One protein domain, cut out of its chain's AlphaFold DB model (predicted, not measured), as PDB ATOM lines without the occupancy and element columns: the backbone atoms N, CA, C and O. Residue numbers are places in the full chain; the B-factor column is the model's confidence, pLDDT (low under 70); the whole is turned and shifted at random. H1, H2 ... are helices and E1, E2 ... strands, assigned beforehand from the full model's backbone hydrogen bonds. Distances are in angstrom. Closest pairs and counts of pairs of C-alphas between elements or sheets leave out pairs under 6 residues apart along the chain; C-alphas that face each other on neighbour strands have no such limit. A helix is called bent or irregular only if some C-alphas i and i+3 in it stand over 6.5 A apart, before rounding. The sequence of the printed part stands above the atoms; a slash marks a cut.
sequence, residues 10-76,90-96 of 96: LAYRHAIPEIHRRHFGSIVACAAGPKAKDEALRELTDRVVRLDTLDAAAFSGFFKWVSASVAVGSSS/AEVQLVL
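Overview. This is residues 10 to 76 and 90 to 96 of the 96 residues of an uncharacterized protein of Allochromatium tepidum (UniProt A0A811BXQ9). A pair of short parallel strands, E1 and E2, lies near the middle of a flat model, with the short helix H2 packed on the pair; H1 sits beyond H2 on one side, and the long helix H3 lies on the other side and touches no helix. The 74 printed residues hold three named helices and two named strands, in the order H1, E1, H2, E2, H3, and the class is mostly helix. E1, H2 and E2 form a strand-helix-strand unit, two parallel neighbour strands with a helix between them along the chain, and its crossover is right-handed. The whole is only just compact, close to loose, with a radius of gyration of the C-alphas of 13.5 A, and the C-alphas span 37 by 36 by 16 A.

Along the chain. H1, residues 10 to 20, begins at C-alpha 10 at (36.976, 6.686, -0.030) and measures 16.5 A from first to last C-alpha. It is irregular, but only just: C-alphas 14 and 17 are 6.6 A apart. E1, residues 29 to 31, measures 6.6 A, and its C-alpha 29 is at (42.876, 19.209, 12.947). H2, residues 38 to 44, measures 10.1 A. E2, residues 48 to 50, measures 6.6 A. H3, residues 56 to 75, is the longest helix at 28.8 A and ends at C-alpha 75 at (30.306, 36.487, 19.207).

Arrangement. E1 and E2 are parallel neighbours, with 26 degrees between their directions. C-alphas 30 and 49 face each other at 4.8 A. N 31 and O 49 are within hydrogen-bond range at 2.8 A, as are N 49 and O 29 at 2.8 A. The closest C-alphas of E1 and H2 are those of Ala 29 and Leu 41, 6.1 A apart. Those of H2 and E2 are Leu 41 and Val 48, 6.5 A apart. H1 and H2 only just touch, with 3 pairs of C-alphas within 8 A, the closest being those of Ile 16 and Leu 44 at 5.9 A. Their lines stand at a steep tilt of 51 degrees, and they run the same way. H3 is apart from H1, H2 and E1. In H3 every O i to N i+4 pair is within hydrogen-bond range; in H1 5 of 7 are, and in H2 2 of 3.

Size, cuts and confidence. The two C-alphas farthest apart are those of Leu 10 and Ala 57, at 37.5 A. Residues 77 to 89 are cut out, and C-alphas 76 and 90 are 25.4 A apart across the cut. The links from H2 to E2 and from E2 to H3 are tight, those from H1 to E1 and from E1 to H2 are short, and no link is long. The mean pLDDT of the printed part is 81.0; residue 53, residues 71 to 76 and residues 90 to 96 are under 70.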
ATOM      1  N   LEU A  10      38.032   6.285   0.895       95.19
ATOM      2  CA  LEU A  10      36.976   6.686  -0.030       95.19
ATOM      3  C   LEU A  10      35.858   7.397   0.731       95.19
ATOM      4  O   LEU A  10      35.472   8.508   0.366       95.19
ATOM      5  N   ALA A  11      35.392   6.796   1.828       96.62
ATOM      6  CA  ALA A  11      34.388   7.406   2.693       96.62
ATOM      7  C   ALA A  11      34.887   8.728   3.293       96.62
ATOM      8  O   ALA A  11      34.147   9.713   3.315       96.62
ATOM      9  N   TYR A  12      36.155   8.777   3.719       95.88
ATOM     10  CA  TYR A  12      36.771   9.995   4.243       95.88
ATOM     11  C   TYR A  12      36.749  11.133   3.216       95.88
ATOM     12  O   TYR A  12      36.231  12.213   3.499       95.88
ATOM     13  N   ARG A  13      37.225  10.877   1.993       95.44
ATOM     14  CA  ARG A  13      37.270  11.885   0.924       95.44
ATOM     15  C   ARG A  13      35.891  12.324   0.451       95.44
ATOM     16  O   ARG A  13      35.713  13.495   0.135       95.44
ATOM     17  N   HIS A  14      34.903  11.429   0.451       96.75
ATOM     18  CA  HIS A  14      33.515  11.797   0.159       96.75
ATOM     19  C   HIS A  14      32.885  12.678   1.247       96.75
ATOM     20  O   HIS A  14      32.024  13.499   0.937       96.75
ATOM     21  N   ALA A  15      33.304  12.544   2.508       95.25
ATOM     22  CA  ALA A  15      32.777  13.351   3.604       95.25
ATOM     23  C   ALA A  15      33.332  14.787   3.622       95.25
ATOM     24  O   ALA A  15      32.629  15.696   4.065       95.25
ATOM     25  N   ILE A  16      34.561  15.014   3.140       95.12
ATOM     26  CA  ILE A  16      35.224  16.332   3.187       95.12
ATOM     27  C   ILE A  16      34.378  17.444   2.528       95.12
ATOM     28  O   ILE A  16      34.107  18.440   3.205       95.12
ATOM     29  N   PRO A  17      33.875  17.297   1.281       94.69
ATOM     30  CA  PRO A  17      33.030  18.319   0.662       94.69
ATOM     31  C   PRO A  17      31.759  18.604   1.466       94.69
ATOM     32  O   PRO A  17      31.375  19.758   1.641       94.69
ATOM     33  N   GLU A  18      31.121  17.566   2.009       95.00
ATOM     34  CA  GLU A  18      29.901  17.705   2.811       95.00
ATOM     35  C   GLU A  18      30.157  18.415   4.146       95.00
ATOM     36  O   GLU A  18      29.290  19.137   4.640       95.00
ATOM     37  N   ILE A  19      31.353  18.271   4.722       92.19
ATOM     38  CA  ILE A  19      31.782  19.049   5.888       92.19
ATOM     39  C   ILE A  19      31.956  20.523   5.503       92.19
ATOM     40  O   ILE A  19      31.451  21.398   6.207       92.19
ATOM     41  N   HIS A  20      32.617  20.819   4.383       89.31
ATOM     42  CA  HIS A  20      32.826  22.202   3.936       89.31
ATOM     43  C   HIS A  20      31.513  22.915   3.578       89.31
ATOM     44  O   HIS A  20      31.368  24.106   3.860       89.31
ATOM     45  N   ARG A  21      30.513  22.190   3.063       90.75
ATOM     46  CA  ARG A  21      29.164  22.720   2.776       90.75
ATOM     47  C   ARG A  21      28.376  23.154   4.010       90.75
ATOM     48  O   ARG A  21      27.395  23.876   3.875       90.75
ATOM     49  N   ARG A  22      28.780  22.737   5.212       88.19
ATOM     50  CA  ARG A  22      28.121  23.131   6.470       88.19
ATOM     51  C   ARG A  22      28.592  24.484   7.004       88.19
ATOM     52  O   ARG A  22      28.135  24.893   8.064       88.19
ATOM     53  N   HIS A  23      29.488  25.170   6.287       80.19
ATOM     54  CA  HIS A  23      29.958  26.518   6.614       80.19
ATOM     55  C   HIS A  23      30.506  26.657   8.046       80.19
ATOM     56  O   HIS A  23      30.268  27.653   8.727       80.19
ATOM     57  N   PHE A  24      31.269  25.662   8.513       83.25
ATOM     58  CA  PHE A  24      31.996  25.779   9.778       83.25
ATOM     59  C   PHE A  24      32.942  26.989   9.737       83.25
ATOM     60  O   PHE A  24      33.714  27.142   8.792       83.25
ATOM     61  N   GLY A  25      32.914  27.830  10.778       78.06
ATOM     62  CA  GLY A  25      33.753  29.034  10.840       78.06
ATOM     63  C   GLY A  25      35.255  28.728  10.822       78.06
ATOM     64  O   GLY A  25      36.038  29.448  10.206       78.06
ATOM     65  N   SER A  26      35.663  27.627  11.453       81.94
ATOM     66  CA  SER A  26      37.006  27.074  11.320       81.94
ATOM     67  C   SER A  26      37.000  25.577  11.605       81.94
ATOM     68  O   SER A  26      36.244  25.105  12.451       81.94
ATOM     69  N   ILE A  27      37.866  24.844  10.912       88.25
ATOM     70  CA  ILE A  27      38.171  23.445  11.191       88.25
ATOM     71  C   ILE A  27      39.632  23.419  11.626       88.25
ATOM     72  O   ILE A  27      40.487  23.969  10.936       88.25
ATOM     73  N   VAL A  28      39.908  22.821  12.783       88.94
ATOM     74  CA  VAL A  28      41.267  22.634  13.302       88.94
ATOM     75  C   VAL A  28      41.478  21.142  13.501       88.94
ATOM     76  O   VAL A  28      40.731  20.488  14.231       88.94
ATOM     77  N   ALA A  29      42.480  20.598  12.825       91.62
ATOM     78  CA  ALA A  29      42.876  19.209  12.947       91.62
ATOM     79  C   ALA A  29      44.023  19.081  13.951       91.62
ATOM     80  O   ALA A  29      44.959  19.874  13.943       91.62
ATOM     81  N   CYS A  30      43.958  18.063  14.807       90.50
ATOM     82  CA  CYS A  30      44.999  17.799  15.797       90.50
ATOM     83  C   CYS A  30      45.508  16.368  15.626       90.50
ATOM     84  O   CYS A  30      44.735  15.423  15.823       90.50
ATOM     85  N   ALA A  31      46.777  16.245  15.249       91.50
ATOM     86  CA  ALA A  31      47.528  15.002  15.149       91.50
ATOM     87  C   ALA A  31      48.131  14.677  16.521       91.50
ATOM     88  O   ALA A  31      48.933  15.439  17.056       91.50
ATOM     89  N   ALA A  32      47.704  13.571  17.118       89.25
ATOM     90  CA  ALA A  32      48.091  13.157  18.457       89.25
ATOM     91  C   ALA A  32      48.961  11.897  18.386       89.25
ATOM     92  O   ALA A  32      48.463  10.785  18.472       89.25
ATOM     93  N   GLY A  33      50.272  12.063  18.240       84.06
ATOM     94  CA  GLY A  33      51.210  10.940  18.245       84.06
ATOM     95  C   GLY A  33      51.676  10.496  16.855       84.06
ATOM     96  O   GLY A  33      51.180  10.959  15.829       84.06
ATOM     97  N   PRO A  34      52.637   9.559  16.810       84.00
ATOM     98  CA  PRO A  34      53.447   9.288  15.619       84.00
ATOM     99  C   PRO A  34      52.713   8.534  14.503       84.00
ATOM    100  O   PRO A  34      53.248   8.393  13.408       84.00
ATOM    101  N   LYS A  35      51.520   7.996  14.777       87.62
ATOM    102  CA  LYS A  35      50.710   7.248  13.802       87.62
ATOM    103  C   LYS A  35      49.667   8.126  13.102       87.62
ATOM    104  O   LYS A  35      49.019   7.654  12.163       87.62
ATOM    105  N   ALA A  36      49.503   9.377  13.535       90.50
ATOM    106  CA  ALA A  36      48.636  10.330  12.867       90.50
ATOM    107  C   ALA A  36      49.214  10.674  11.486       90.50
ATOM    108  O   ALA A  36      50.414  10.900  11.343       90.50
ATOM    109  N   LYS A  37      48.354  10.684  10.462       90.44
ATOM    110  CA  LYS A  37      48.749  11.057   9.097       90.44
ATOM    111  C   LYS A  37      48.390  12.505   8.819       90.44
ATOM    112  O   LYS A  37      47.219  12.819   8.592       90.44
ATOM    113  N   ASP A  38      49.407  13.356   8.808       89.62
ATOM    114  CA  ASP A  38      49.264  14.790   8.556       89.62
ATOM    115  C   ASP A  38      48.678  15.051   7.163       89.62
ATOM    116  O   ASP A  38      47.865  15.954   6.998       89.62
ATOM    117  N   GLU A  39      49.002  14.217   6.171       91.38
ATOM    118  CA  GLU A  39      48.506  14.354   4.798       91.38
ATOM    119  C   GLU A  39      46.985  14.206   4.740       91.38
ATOM    120  O   GLU A  39      46.305  15.006   4.106       91.38
ATOM    121  N   ALA A  40      46.434  13.227   5.463       92.50
ATOM    122  CA  ALA A  40      44.992  13.020   5.517       92.50
ATOM    123  C   ALA A  40      44.285  14.182   6.230       92.50
ATOM    124  O   ALA A  40      43.200  14.592   5.824       92.50
ATOM    125  N   LEU A  41      44.893  14.737   7.282       93.00
ATOM    126  CA  LEU A  41      44.349  15.901   7.988       93.00
ATOM    127  C   LEU A  41      44.377  17.162   7.116       93.00
ATOM    128  O   LEU A  41      43.419  17.934   7.143       93.00
ATOM    129  N   ARG A  42      45.421  17.319   6.294       92.88
ATOM    130  CA  ARG A  42      45.557  18.406   5.316       92.88
ATOM    131  C   ARG A  42      44.521  18.344   4.198       92.88
ATOM    132  O   ARG A  42      44.103  19.390   3.723       92.88
ATOM    133  N   GLU A  43      44.041  17.153   3.826       93.56
ATOM    134  CA  GLU A  43      42.899  17.034   2.901       93.56
ATOM    135  C   GLU A  43      41.626  17.699   3.475       93.56
ATOM    136  O   GLU A  43      40.806  18.218   2.721       93.56
ATOM    137  N   LEU A  44      41.457  17.709   4.804       92.38
ATOM    138  CA  LEU A  44      40.292  18.293   5.476       92.38
ATOM    139  C   LEU A  44      40.472  19.787   5.786       92.38
ATOM    140  O   LEU A  44      39.509  20.557   5.685       92.38
ATOM    141  N   THR A  45      41.666  20.196   6.223       90.94
ATOM    142  CA  THR A  45      41.969  21.587   6.581       90.94
ATOM    143  C   THR A  45      43.466  21.891   6.581       90.94
ATOM    144  O   THR A  45      44.272  21.078   7.022       90.94
ATOM    145  N   ASP A  46      43.831  23.120   6.212       87.69
ATOM    146  CA  ASP A  46      45.210  23.626   6.313       87.69
ATOM    147  C   ASP A  46      45.662  23.858   7.768       87.69
ATOM    148  O   ASP A  46      46.839  24.064   8.048       87.69
ATOM    149  N   ARG A  47      44.730  23.862   8.732       87.50
ATOM    150  CA  ARG A  47      45.030  24.082  10.155       87.50
ATOM    151  C   ARG A  47      45.289  22.759  10.864       87.50
ATOM    152  O   ARG A  47      44.449  22.298  11.640       87.50
ATOM    153  N   VAL A  48      46.448  22.162  10.603       88.38
ATOM    154  CA  VAL A  48      46.900  20.943  11.287       88.38
ATOM    155  C   VAL A  48      47.901  21.293  12.386       88.38
ATOM    156  O   VAL A  48      48.928  21.921  12.139       88.38
ATOM    157  N   VAL A  49      47.593  20.871  13.612       86.62
ATOM    158  CA  VAL A  49      48.459  21.014  14.786       86.62
ATOM    159  C   VAL A  49      48.913  19.635  15.240       86.62
ATOM    160  O   VAL A  49      48.094  18.757  15.511       86.62
ATOM    161  N   ARG A  50      50.223  19.452  15.354       86.69
ATOM    162  CA  ARG A  50      50.830  18.252  15.927       86.69
ATOM    163  C   ARG A  50      50.998  18.434  17.423       86.69
ATOM    164  O   ARG A  50      51.632  19.387  17.849       86.69
ATOM    165  N   LEU A  51      50.386  17.557  18.212       82.25
ATOM    166  CA  LEU A  51      50.440  17.596  19.675       82.25
ATOM    167  C   LEU A  51      51.647  16.837  20.230       82.25
ATOM    168  O   LEU A  51      52.061  17.087  21.354       82.25
ATOM    169  N   ASP A  52      52.212  15.917  19.451       75.56
ATOM    170  CA  ASP A  52      53.385  15.120  19.815       75.56
ATOM    171  C   ASP A  52      54.679  15.941  19.895       75.56
ATOM    172  O   ASP A  52      55.640  15.505  20.524       75.56
ATOM    173  N   THR A  53      54.694  17.132  19.297       68.69
ATOM    174  CA  THR A  53      55.827  18.064  19.321       68.69
ATOM    175  C   THR A  53      55.641  19.232  20.291       68.69
ATOM    176  O   THR A  53      56.547  20.055  20.414       68.69
ATOM    177  N   LEU A  54      54.496  19.333  20.982       74.31
ATOM    178  CA  LEU A  54      54.223  20.443  21.897       74.31
ATOM    179  C   LEU A  54      54.769  20.152  23.294       74.31
ATOM    180  O   LEU A  54      54.473  19.121  23.897       74.31
ATOM    181  N   ASP A  55      55.507  21.113  23.843       76.56
ATOM    182  CA  ASP A  55      55.790  21.151  25.272       76.56
ATOM    183  C   ASP A  55      54.569  21.667  26.064       76.56
ATOM    184  O   ASP A  55      53.561  22.118  25.509       76.56
ATOM    185  N   ALA A  56      54.630  21.590  27.397       77.00
ATOM    186  CA  ALA A  56      53.515  21.993  28.257       77.00
ATOM    187  C   ALA A  56      53.112  23.474  28.082       77.00
ATOM    188  O   ALA A  56      51.935  23.819  28.236       77.00
ATOM    189  N   ALA A  57      54.067  24.349  27.747       75.75
ATOM    190  CA  ALA A  57      53.818  25.769  27.528       75.75
ATOM    191  C   ALA A  57      53.080  26.003  26.202       75.75
ATOM    192  O   ALA A  57      52.041  26.669  26.187       75.75
ATOM    193  N   ALA A  58      53.549  25.382  25.120       74.56
ATOM    194  CA  ALA A  58      52.938  25.424  23.799       74.56
ATOM    195  C   ALA A  58      51.541  24.788  23.797       74.56
ATOM    196  O   ALA A  58      50.611  25.327  23.197       74.56
ATOM    197  N   PHE A  59      51.346  23.697  24.544       79.56
ATOM    198  CA  PHE A  59      50.035  23.076  24.728       79.56
ATOM    199  C   PHE A  59      49.054  24.014  25.448       79.56
ATOM    200  O   PHE A  59      47.921  24.196  25.001       79.56
ATOM    201  N   SER A  60      49.485  24.682  26.526       80.19
ATOM    202  CA  SER A  60      48.662  25.696  27.201       80.19
ATOM    203  C   SER A  60      48.324  26.870  26.273       80.19
ATOM    204  O   SER A  60      47.175  27.320  26.239       80.19
ATOM    205  N   GLY A  61      49.299  27.343  25.490       80.88
ATOM    206  CA  GLY A  61      49.112  28.381  24.475       80.88
ATOM    207  C   GLY A  61      48.093  27.980  23.407       80.88
ATOM    208  O   GLY A  61      47.187  28.756  23.100       80.88
ATOM    209  N   PHE A  62      48.169  26.742  22.917       81.44
ATOM    210  CA  PHE A  62      47.204  26.178  21.978       81.44
ATOM    211  C   PHE A  62      45.781  26.191  22.549       81.44
ATOM    212  O   PHE A  62      44.869  26.696  21.895       81.44
ATOM    213  N   PHE A  63      45.578  25.719  23.784       80.19
ATOM    214  CA  PHE A  63      44.248  25.737  24.405       80.19
ATOM    215  C   PHE A  63      43.710  27.154  24.592       80.19
ATOM    216  O   PHE A  63      42.548  27.404  24.282       80.19
ATOM    217  N   LYS A  64      44.552  28.103  25.019       82.81
ATOM    218  CA  LYS A  64      44.163  29.520  25.104       82.81
ATOM    219  C   LYS A  64      43.729  30.063  23.743       82.81
ATOM    220  O   LYS A  64      42.708  30.743  23.658       82.81
ATOM    221  N   TRP A  65      44.463  29.733  22.683       80.69
ATOM    222  CA  TRP A  65      44.133  30.141  21.320       80.69
ATOM    223  C   TRP A  65      42.821  29.522  20.820       80.69
ATOM    224  O   TRP A  65      41.990  30.240  20.262       80.69
ATOM    225  N   VAL A  66      42.584  28.230  21.068       82.38
ATOM    226  CA  VAL A  66      41.311  27.567  20.736       82.38
ATOM    227  C   VAL A  66      40.152  28.207  21.505       82.38
ATOM    228  O   VAL A  66      39.132  28.540  20.904       82.38
ATOM    229  N   SER A  67      40.305  28.449  22.811       80.69
ATOM    230  CA  SER A  67      39.278  29.107  23.626       80.69
ATOM    231  C   SER A  67      38.963  30.522  23.133       80.69
ATOM    232  O   SER A  67      37.792  30.874  22.998       80.69
ATOM    233  N   ALA A  68      39.985  31.315  22.796       78.00
ATOM    234  CA  ALA A  68      39.801  32.644  22.213       78.00
ATOM    235  C   ALA A  68      39.102  32.575  20.843       78.00
ATOM    236  O   ALA A  68      38.192  33.353  20.566       78.00
ATOM    237  N   SER A  69      39.474  31.600  20.011       74.44
ATOM    238  CA  SER A  69      38.885  31.363  18.688       74.44
ATOM    239  C   SER A  69      37.390  31.040  18.758       74.44
ATOM    240  O   SER A  69      36.599  31.583  17.987       74.44
ATOM    241  N   VAL A  70      36.983  30.200  19.716       73.69
ATOM    242  CA  VAL A  70      35.569  29.869  19.956       73.69
ATOM    243  C   VAL A  70      34.792  31.076  20.485       73.69
ATOM    244  O   VAL A  70      33.654  31.293  20.067       73.69
ATOM    245  N   ALA A  71      35.391  31.887  21.364       68.38
ATOM    246  CA  ALA A  71      34.759  33.098  21.890       68.38
ATOM    247  C   ALA A  71      34.494  34.137  20.786       68.38
ATOM    248  O   ALA A  71      33.397  34.693  20.711       68.38
ATOM    249  N   VAL A  72      35.459  34.346  19.883       66.00
ATOM    250  CA  VAL A  72      35.298  35.223  18.712       66.00
ATOM    251  C   VAL A  72      34.222  34.673  17.769       66.00
ATOM    252  O   VAL A  72      33.310  35.406  17.398       66.00
ATOM    253  N   GLY A  73      34.264  33.373  17.449       59.69
ATOM    254  CA  GLY A  73      33.279  32.728  16.571       59.69
ATOM    255  C   GLY A  73      31.850  32.688  17.132       59.69
ATOM    256  O   GLY A  73      30.893  32.815  16.370       59.69
ATOM    257  N   SER A  74      31.689  32.567  18.455       57.09
ATOM    258  CA  SER A  74      30.374  32.641  19.121       57.09
ATOM    259  C   SER A  74      29.825  34.065  19.157       57.09
ATOM    260  O   SER A  74      28.615  34.255  19.077       57.09
ATOM    261  N   SER A  75      30.700  35.072  19.229       54.50
ATOM    262  CA  SER A  75      30.306  36.487  19.207       54.50
ATOM    263  C   SER A  75      29.793  36.936  17.830       54.50
ATOM    264  O   SER A  75      29.033  37.895  17.743       54.50
ATOM    265  N   SER A  76      30.174  36.237  16.754       52.62
ATOM    266  CA  SER A  76      29.715  36.474  15.377       52.62
ATOM    267  C   SER A  76      28.514  35.619  14.949       52.62
ATOM    268  O   SER A  76      28.184  35.600  13.763       52.62
ATOM    269  N   ALA A  90      53.227  32.026  18.716       60.41
ATOM    270  CA  ALA A  90      54.516  31.645  18.133       60.41
ATOM    271  C   ALA A  90      55.012  30.270  18.622       60.41
ATOM    272  O   ALA A  90      55.803  29.627  17.937       60.41
ATOM    273  N   GLU A  91      54.531  29.802  19.780       56.19
ATOM    274  CA  GLU A  91      54.854  28.478  20.313       56.19
ATOM    275  C   GLU A  91      54.124  27.325  19.595       56.19
ATOM    276  O   GLU A  91      54.514  26.168  19.741       56.19
ATOM    277  N   VAL A  92      53.074  27.602  18.812       58.22
ATOM    278  CA  VAL A  92      52.317  26.573  18.086       58.22
ATOM    279  C   VAL A  92      52.888  26.433  16.676       58.22
ATOM    280  O   VAL A  92      52.638  27.265  15.807       58.22
ATOM    281  N   GLN A  93      53.629  25.351  16.419       56.56
ATOM    282  CA  GLN A  93      54.040  24.996  15.059       56.56
ATOM    283  C   GLN A  93      52.814  24.533  14.260       56.56
ATOM    284  O   GLN A  93      52.434  23.361  14.303       56.56
ATOM    285  N   LEU A  94      52.175  25.452  13.528       55.12
ATOM    286  CA  LEU A  94      51.301  25.056  12.429       55.12
ATOM    287  C   LEU A  94      52.178  24.496  11.318       55.12
ATOM    288  O   LEU A  94      53.054  25.191  10.798       55.12
ATOM    289  N   VAL A  95      51.920  23.251  10.939       49.31
ATOM    290  CA  VAL A  95      52.525  22.696   9.735       49.31
ATOM    291  C   VAL A  95      51.752  23.307   8.561       49.31
ATOM    292  O   VAL A  95      50.646  22.865   8.255       49.31
ATOM    293  N   LEU A  96      52.292  24.384   7.977       47.16
ATOM    294  CA  LEU A  96      51.805  24.984   6.726       47.16
ATOM    295  C   LEU A  96      52.003  24.019   5.559       47.16
ATOM    296  O   LEU A  96      52.979  23.236   5.583       47.16
TER     297      LEU A  96